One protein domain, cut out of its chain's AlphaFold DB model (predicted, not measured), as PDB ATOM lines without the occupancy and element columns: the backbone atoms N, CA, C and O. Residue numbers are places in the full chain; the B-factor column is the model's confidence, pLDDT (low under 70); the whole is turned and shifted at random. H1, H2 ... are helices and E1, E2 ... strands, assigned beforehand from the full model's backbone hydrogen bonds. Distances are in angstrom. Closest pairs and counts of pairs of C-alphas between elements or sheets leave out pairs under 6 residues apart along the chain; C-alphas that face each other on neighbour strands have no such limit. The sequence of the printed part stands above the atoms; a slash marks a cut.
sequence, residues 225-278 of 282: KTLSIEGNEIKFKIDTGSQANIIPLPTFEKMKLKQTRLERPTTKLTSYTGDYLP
ATOM      1  N   LYS A 225     191.885 161.150 150.891       83.81
ATOM      2  CA  LYS A 225     192.069 160.426 152.146       83.81
ATOM      3  C   LYS A 225     191.458 161.220 153.289       83.81
ATOM      4  O   LYS A 225     191.763 162.398 153.459       83.81
ATOM      5  N   THR A 226     190.606 160.576 154.076       88.56
ATOM      6  CA  THR A 226     190.080 161.175 155.302       88.56
ATOM      7  C   THR A 226     191.107 161.020 156.416       88.56
ATOM      8  O   THR A 226     191.576 159.911 156.679       88.56
ATOM      9  N   LEU A 227     191.481 162.129 157.050       88.00
ATOM     10  CA  LEU A 227     192.371 162.168 158.208       88.00
ATOM     11  C   LEU A 227     191.609 162.734 159.407       88.00
ATOM     12  O   LEU A 227     190.812 163.660 159.254       88.00
ATOM     13  N   SER A 228     191.865 162.183 160.594       89.25
ATOM     14  CA  SER A 228     191.317 162.694 161.851       89.25
ATOM     15  C   SER A 228     192.316 163.649 162.500       89.25
ATOM     16  O   SER A 228     193.448 163.257 162.783       89.25
ATOM     17  N   ILE A 229     191.906 164.899 162.723       86.38
ATOM     18  CA  ILE A 229     192.706 165.948 163.366       86.38
ATOM     19  C   ILE A 229     191.929 166.457 164.582       86.38
ATOM     20  O   ILE A 229     190.859 167.049 164.444       86.38
ATOM     21  N   GLU A 230     192.448 166.185 165.782       85.88
ATOM     22  CA  GLU A 230     191.786 166.467 167.073       85.88
ATOM     23  C   GLU A 230     190.308 166.019 167.124       85.88
ATOM     24  O   GLU A 230     189.453 166.699 167.686       85.88
ATOM     25  N   GLY A 231     189.991 164.872 166.511       83.75
ATOM     26  CA  GLY A 231     188.632 164.320 166.464       83.75
ATOM     27  C   GLY A 231     187.749 164.860 165.333       83.75
ATOM     28  O   GLY A 231     186.622 164.394 165.183       83.75
ATOM     29  N   ASN A 232     188.245 165.788 164.510       87.38
ATOM     30  CA  ASN A 232     187.572 166.232 163.291       87.38
ATOM     31  C   ASN A 232     188.041 165.400 162.094       87.38
ATOM     32  O   ASN A 232     189.235 165.345 161.807       87.38
ATOM     33  N   GLU A 233     187.110 164.801 161.360       90.06
ATOM     34  CA  GLU A 233     187.417 164.105 160.111       90.06
ATOM     35  C   GLU A 233     187.437 165.088 158.937       90.06
ATOM     36  O   GLU A 233     186.412 165.680 158.592       90.06
ATOM     37  N   ILE A 234     188.598 165.253 158.298       87.75
ATOM     38  CA  ILE A 234     188.725 166.052 157.074       87.75
ATOM     39  C   ILE A 234     189.123 165.162 155.911       87.75
ATOM     40  O   ILE A 234     190.078 164.390 155.988       87.75
ATOM     41  N   LYS A 235     188.434 165.346 154.788       86.31
ATOM     42  CA  LYS A 235     188.792 164.754 153.504       86.31
ATOM     43  C   LYS A 235     189.880 165.592 152.820       86.31
ATOM     44  O   LYS A 235     189.604 166.683 152.329       86.31
ATOM     45  N   PHE A 236     191.102 165.070 152.770       87.06
ATOM     46  CA  PHE A 236     192.229 165.676 152.059       87.06
ATOM     47  C   PHE A 236     192.344 165.115 150.651       87.06
ATOM     48  O   PHE A 236     192.215 163.907 150.455       87.06
ATOM     49  N   LYS A 237     192.618 165.977 149.672       84.75
ATOM     50  CA  LYS A 237     193.036 165.535 148.339       84.75
ATOM     51  C   LYS A 237     194.507 165.139 148.408       84.75
ATOM     52  O   LYS A 237     195.309 165.904 148.935       84.75
ATOM     53  N   ILE A 238     194.856 163.968 147.888       83.69
ATOM     54  CA  ILE A 238     196.256 163.569 147.753       83.69
ATOM     55  C   ILE A 238     196.826 164.290 146.534       83.69
ATOM     56  O   ILE A 238     196.392 164.049 145.409       83.69
ATOM     57  N   ASP A 239     197.787 165.175 146.773       82.81
ATOM     58  CA  ASP A 239     198.511 165.900 145.736       82.81
ATOM     59  C   ASP A 239     200.009 165.624 145.879       82.81
ATOM     60  O   ASP A 239     200.662 166.118 146.796       82.81
ATOM     61  N   THR A 240     200.555 164.791 144.992       81.44
ATOM     62  CA  THR A 240     201.988 164.456 144.984       81.44
ATOM     63  C   THR A 240     202.845 165.549 144.338       81.44
ATOM     64  O   THR A 240     204.068 165.445 144.369       81.44
ATOM     65  N   GLY A 241     202.229 166.559 143.711       79.06
ATOM     66  CA  GLY A 241     202.916 167.689 143.082       79.06
ATOM     67  C   GLY A 241     203.173 168.866 144.026       79.06
ATOM     68  O   GLY A 241     203.906 169.782 143.658       79.06
ATOM     69  N   SER A 242     202.600 168.848 145.234       83.19
ATOM     70  CA  SER A 242     202.799 169.894 146.238       83.19
ATOM     71  C   SER A 242     203.846 169.492 147.276       83.19
ATOM     72  O   SER A 242     203.848 168.374 147.784       83.19
ATOM     73  N   GLN A 243     204.713 170.437 147.641       84.44
ATOM     74  CA  GLN A 243     205.676 170.273 148.738       84.44
ATOM     75  C   GLN A 243     205.069 170.583 150.116       84.44
ATOM     76  O   GLN A 243     205.676 170.270 151.136       84.44
ATOM     77  N   ALA A 244     203.883 171.199 150.154       85.00
ATOM     78  CA  ALA A 244     203.211 171.605 151.383       85.00
ATOM     79  C   ALA A 244     201.756 171.116 151.417       85.00
ATOM     80  O   ALA A 244     201.055 171.120 150.403       85.00
ATOM     81  N   ASN A 245     201.290 170.746 152.612       88.00
ATOM     82  CA  ASN A 245     199.877 170.487 152.870       88.00
ATOM     83  C   ASN A 245     199.194 171.799 153.249       88.00
ATOM     84  O   ASN A 245     199.683 172.522 154.111       88.00
ATOM     85  N   ILE A 246     198.056 172.092 152.628       89.06
ATOM     86  CA  ILE A 246     197.320 173.335 152.856       89.06
ATOM     87  C   ILE A 246     195.886 173.039 153.285       89.06
ATOM     88  O   ILE A 246     195.241 172.122 152.774       89.06
ATOM     89  N   ILE A 247     195.378 173.841 154.218       88.62
ATOM     90  CA  ILE A 247     193.984 173.811 154.661       88.62
ATOM     91  C   ILE A 247     193.409 175.221 154.483       88.62
ATOM     92  O   ILE A 247     194.012 176.182 154.962       88.62
ATOM     93  N   PRO A 248     192.250 175.385 153.821       88.81
ATOM     94  CA  PRO A 248     191.595 176.685 153.740       88.81
ATOM     95  C   PRO A 248     191.235 177.216 155.131       88.81
ATOM     96  O   PRO A 248     190.658 176.485 155.941       88.81
ATOM     97  N   LEU A 249     191.486 178.504 155.380       86.25
ATOM     98  CA  LEU A 249     191.184 179.145 156.665       86.25
ATOM     99  C   LEU A 249     189.734 178.903 157.147       86.25
ATOM    100  O   LEU A 249     189.573 178.500 158.298       86.25
ATOM    101  N   PRO A 250     188.681 179.012 156.303       87.31
ATOM    102  CA  PRO A 250     187.312 178.749 156.755       87.31
ATOM    103  C   PRO A 250     187.084 177.304 157.216       87.31
ATOM    104  O   PRO A 250     186.182 177.039 158.009       87.31
ATOM    105  N   THR A 251     187.862 176.349 156.700       85.56
ATOM    106  CA  THR A 251     187.818 174.953 157.145       85.56
ATOM    107  C   THR A 251     188.499 174.822 158.500       85.56
ATOM    108  O   THR A 251     187.898 174.256 159.408       85.56
ATOM    109  N   PHE A 252     189.688 175.406 158.669       87.75
ATOM    110  CA  PHE A 252     190.409 175.419 159.945       87.75
ATOM    111  C   PHE A 252     189.573 176.040 161.079       87.75
ATOM    112  O   PHE A 252     189.424 175.443 162.146       87.75
ATOM    113  N   GLU A 253     188.938 177.189 160.835       87.44
ATOM    114  CA  GLU A 253     188.087 177.867 161.825       87.44
ATOM    115  C   GLU A 253     186.881 177.014 162.254       87.44
ATOM    116  O   GLU A 253     186.505 177.001 163.431       87.44
ATOM    117  N   LYS A 254     186.286 176.252 161.324       87.50
ATOM    118  CA  LYS A 254     185.164 175.344 161.619       87.50
ATOM    119  C   LYS A 254     185.562 174.176 162.513       87.50
ATOM    120  O   LYS A 254     184.719 173.702 163.272       87.50
ATOM    121  N   MET A 255     186.815 173.734 162.443       86.56
ATOM    122  CA  MET A 255     187.306 172.603 163.233       86.56
ATOM    123  C   MET A 255     187.448 172.924 164.719       86.56
ATOM    124  O   MET A 255     187.449 172.002 165.534       86.56
ATOM    125  N   LYS A 256     187.559 174.214 165.076       85.69
ATOM    126  CA  LYS A 256     187.674 174.689 166.466       85.69
ATOM    127  C   LYS A 256     188.710 173.889 167.269       85.69
ATOM    128  O   LYS A 256     188.421 173.422 168.374       85.69
ATOM    129  N   LEU A 257     189.895 173.713 166.679       85.12
ATOM    130  CA  LEU A 257     191.007 172.991 167.294       85.12
ATOM    131  C   LEU A 257     191.346 173.622 168.648       85.12
ATOM    132  O   LEU A 257     191.383 174.847 168.788       85.12
ATOM    133  N   LYS A 258     191.526 172.781 169.666       78.75
ATOM    134  CA  LYS A 258     191.760 173.225 171.047       78.75
ATOM    135  C   LYS A 258     193.235 173.172 171.411       78.75
ATOM    136  O   LYS A 258     193.667 173.950 172.260       78.75
ATOM    137  N   GLN A 259     193.976 172.239 170.817       75.62
ATOM    138  CA  GLN A 259     195.381 171.998 171.146       75.62
ATOM    139  C   GLN A 259     196.307 172.701 170.148       75.62
ATOM    140  O   GLN A 259     197.319 173.267 170.551       75.62
ATOM    141  N   THR A 260     195.921 172.744 168.874       77.12
ATOM    142  CA  THR A 260     196.684 173.397 167.805       77.12
ATOM    143  C   THR A 260     196.396 174.896 167.761       77.12
ATOM    144  O   THR A 260     195.250 175.318 167.591       77.12
ATOM    145  N   ARG A 261     197.441 175.717 167.895       80.50
ATOM    146  CA  ARG A 261     197.382 177.173 167.701       80.50
ATOM    147  C   ARG A 261     198.129 177.530 166.426       80.50
ATOM    148  O   ARG A 261     199.189 176.977 166.184       80.50
ATOM    149  N   LEU A 262     197.569 178.454 165.653       85.50
ATOM    150  CA  LEU A 262     198.181 178.937 164.420       85.50
ATOM    151  C   LEU A 262     199.434 179.762 164.757       85.50
ATOM    152  O   LEU A 262     199.330 180.752 165.494       85.50
ATOM    153  N   GLU A 263     200.594 179.376 164.234       87.81
ATOM    154  CA  GLU A 263     201.840 180.126 164.407       87.81
ATOM    155  C   GLU A 263     202.080 181.087 163.234       87.81
ATOM    156  O   GLU A 263     201.370 181.084 162.226       87.81
ATOM    157  N   ARG A 264     203.055 181.994 163.379       86.12
ATOM    158  CA  ARG A 264     203.389 182.933 162.298       86.12
ATOM    159  C   ARG A 264     204.066 182.169 161.154       86.12
ATOM    160  O   ARG A 264     205.029 181.468 161.443       86.12
ATOM    161  N   PRO A 265     203.665 182.380 159.884       85.12
ATOM    162  CA  PRO A 265     204.296 181.696 158.761       85.12
ATOM    163  C   PRO A 265     205.787 182.030 158.679       85.12
ATOM    164  O   PRO A 265     206.156 183.209 158.603       85.12
ATOM    165  N   THR A 266     206.640 181.010 158.646       85.31
ATOM    166  CA  THR A 266     208.079 181.171 158.384       85.31
ATOM    167  C   THR A 266     208.413 181.019 156.902       85.31
ATOM    168  O   THR A 266     209.421 181.554 156.431       85.31
ATOM    169  N   THR A 267     207.540 180.347 156.148       83.06
ATOM    170  CA  THR A 267     207.765 179.986 154.746       83.06
ATOM    171  C   THR A 267     206.760 180.665 153.818       83.06
ATOM    172  O   THR A 267     205.570 180.777 154.115       83.06
ATOM    173  N   LYS A 268     207.232 181.128 152.654       85.12
ATOM    174  CA  LYS A 268     206.375 181.682 151.596       85.12
ATOM    175  C   LYS A 268     205.932 180.570 150.656       85.12
ATOM    176  O   LYS A 268     206.777 179.885 150.086       85.12
ATOM    177  N   LEU A 269     204.624 180.436 150.457       85.94
ATOM    178  CA  LEU A 269     204.054 179.479 149.512       85.94
ATOM    179  C   LEU A 269     203.731 180.166 148.184       85.94
ATOM    180  O   LEU A 269     203.241 181.296 148.150       85.94
ATOM    181  N   THR A 270     204.007 179.471 147.085       84.75
ATOM    182  CA  THR A 270     203.689 179.921 145.725       84.75
ATOM    183  C   THR A 270     202.966 178.811 144.978       84.75
ATOM    184  O   THR A 270     203.194 177.629 145.244       84.75
ATOM    185  N   SER A 271     202.049 179.185 144.089       82.56
ATOM    186  CA  SER A 271     201.389 178.250 143.187       82.56
ATOM    187  C   SER A 271     202.353 177.795 142.090       82.56
ATOM    188  O   SER A 271     203.401 178.396 141.854       82.56
ATOM    189  N   TYR A 272     201.948 176.771 141.339       75.81
ATOM    190  CA  TYR A 272     202.677 176.340 140.147       75.81
ATOM    191  C   TYR A 272     202.829 177.453 139.089       75.81
ATOM    192  O   TYR A 272     203.816 177.489 138.362       75.81
ATOM    193  N   THR A 273     201.877 178.391 139.017       79.88
ATOM    194  CA  THR A 273     201.926 179.551 138.110       79.88
ATOM    195  C   THR A 273     202.843 180.675 138.608       79.88
ATOM    196  O   THR A 273     203.031 181.658 137.897       79.88
ATOM    197  N   GLY A 274     203.440 180.531 139.798       76.00
ATOM    198  CA  GLY A 274     204.307 181.532 140.423       76.00
ATOM    199  C   GLY A 274     203.562 182.585 141.248       76.00
ATOM    200  O   GLY A 274     204.192 183.494 141.788       76.00
ATOM    201  N   ASP A 275     202.239 182.465 141.382       82.19
ATOM    202  CA  ASP A 275     201.437 183.382 142.187       82.19
ATOM    203  C   ASP A 275     201.658 183.123 143.678       82.19
ATOM    204  O   ASP A 275     201.768 181.983 144.131       82.19
ATOM    205  N   TYR A 276     201.701 184.190 144.472       84.06
ATOM    206  CA  TYR A 276     201.851 184.072 145.918       84.06
ATOM    207  C   TYR A 276     200.561 183.565 146.566       84.06
ATOM    208  O   TYR A 276     199.490 184.138 146.354       84.06
ATOM    209  N   LEU A 277     200.671 182.535 147.410       84.44
ATOM    210  CA  LEU A 277     199.558 182.037 148.209       84.44
ATOM    211  C   LEU A 277     199.561 182.735 149.582       84.44
ATOM    212  O   LEU A 277     200.516 182.567 150.342       84.44
ATOM    213  N   PRO A 278     198.513 183.500 149.944       85.50
ATOM    214  CA  PRO A 278     198.438 184.145 151.251       85.50
ATOM    215  C   PRO A 278     198.310 183.115 152.379       85.50
ATOM    216  O   PRO A 278     197.266 182.485 152.544       85.50
TER     217      PRO A 278
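Overview. This is residues 225 to 278 of the 282 residues of an uncharacterized protein of Paramuricea clavata (UniProt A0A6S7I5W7). This is a loose frame with little regular structure: the strand hairpin E1 and E2 and the short helix H1 are joined by a long looping link, and after H1 a long stretch without named elements runs away and folds back on itself at residues 269 to 277. The printed part has 54 residues, 18 of them in named elements, in the order E1, E2, H1; the class is mixed, helices and strands. The two-strand sheet, order E1 - E2, is antiparallel. The whole is loose, radius of gyration of the C-alphas 12.8 A, spanning 34 by 26 by 16 A.

Along the chain. E1, residues 225 to 229, begins at C-alpha 225 (192.069, 160.426, 152.146) and is 12.5 A long. E2, residues 232 to 237, is 15.9 A long. H1, residues 249 to 255, ends at C-alpha 255 (187.306, 172.603, 163.233).

Arrangement. Hairpin E1 and E2 is antiparallel at 145 degrees, with N 227 and O 234 2.9 A apart, within hydrogen-bond range. The closest C-alphas of E2 and H1, Asn 232 and Met 255, are 6.4 A apart. E1 and H1 are apart. In H1 every O i to N i+4 pair is within hydrogen-bond range.

Size, cuts and confidence. The farthest C-alphas, Lys 258 and Thr 273, are 35.0 A apart. The link E2 to H1 is long. The printed part has no cut, and no printed residue is under 70 in pLDDT.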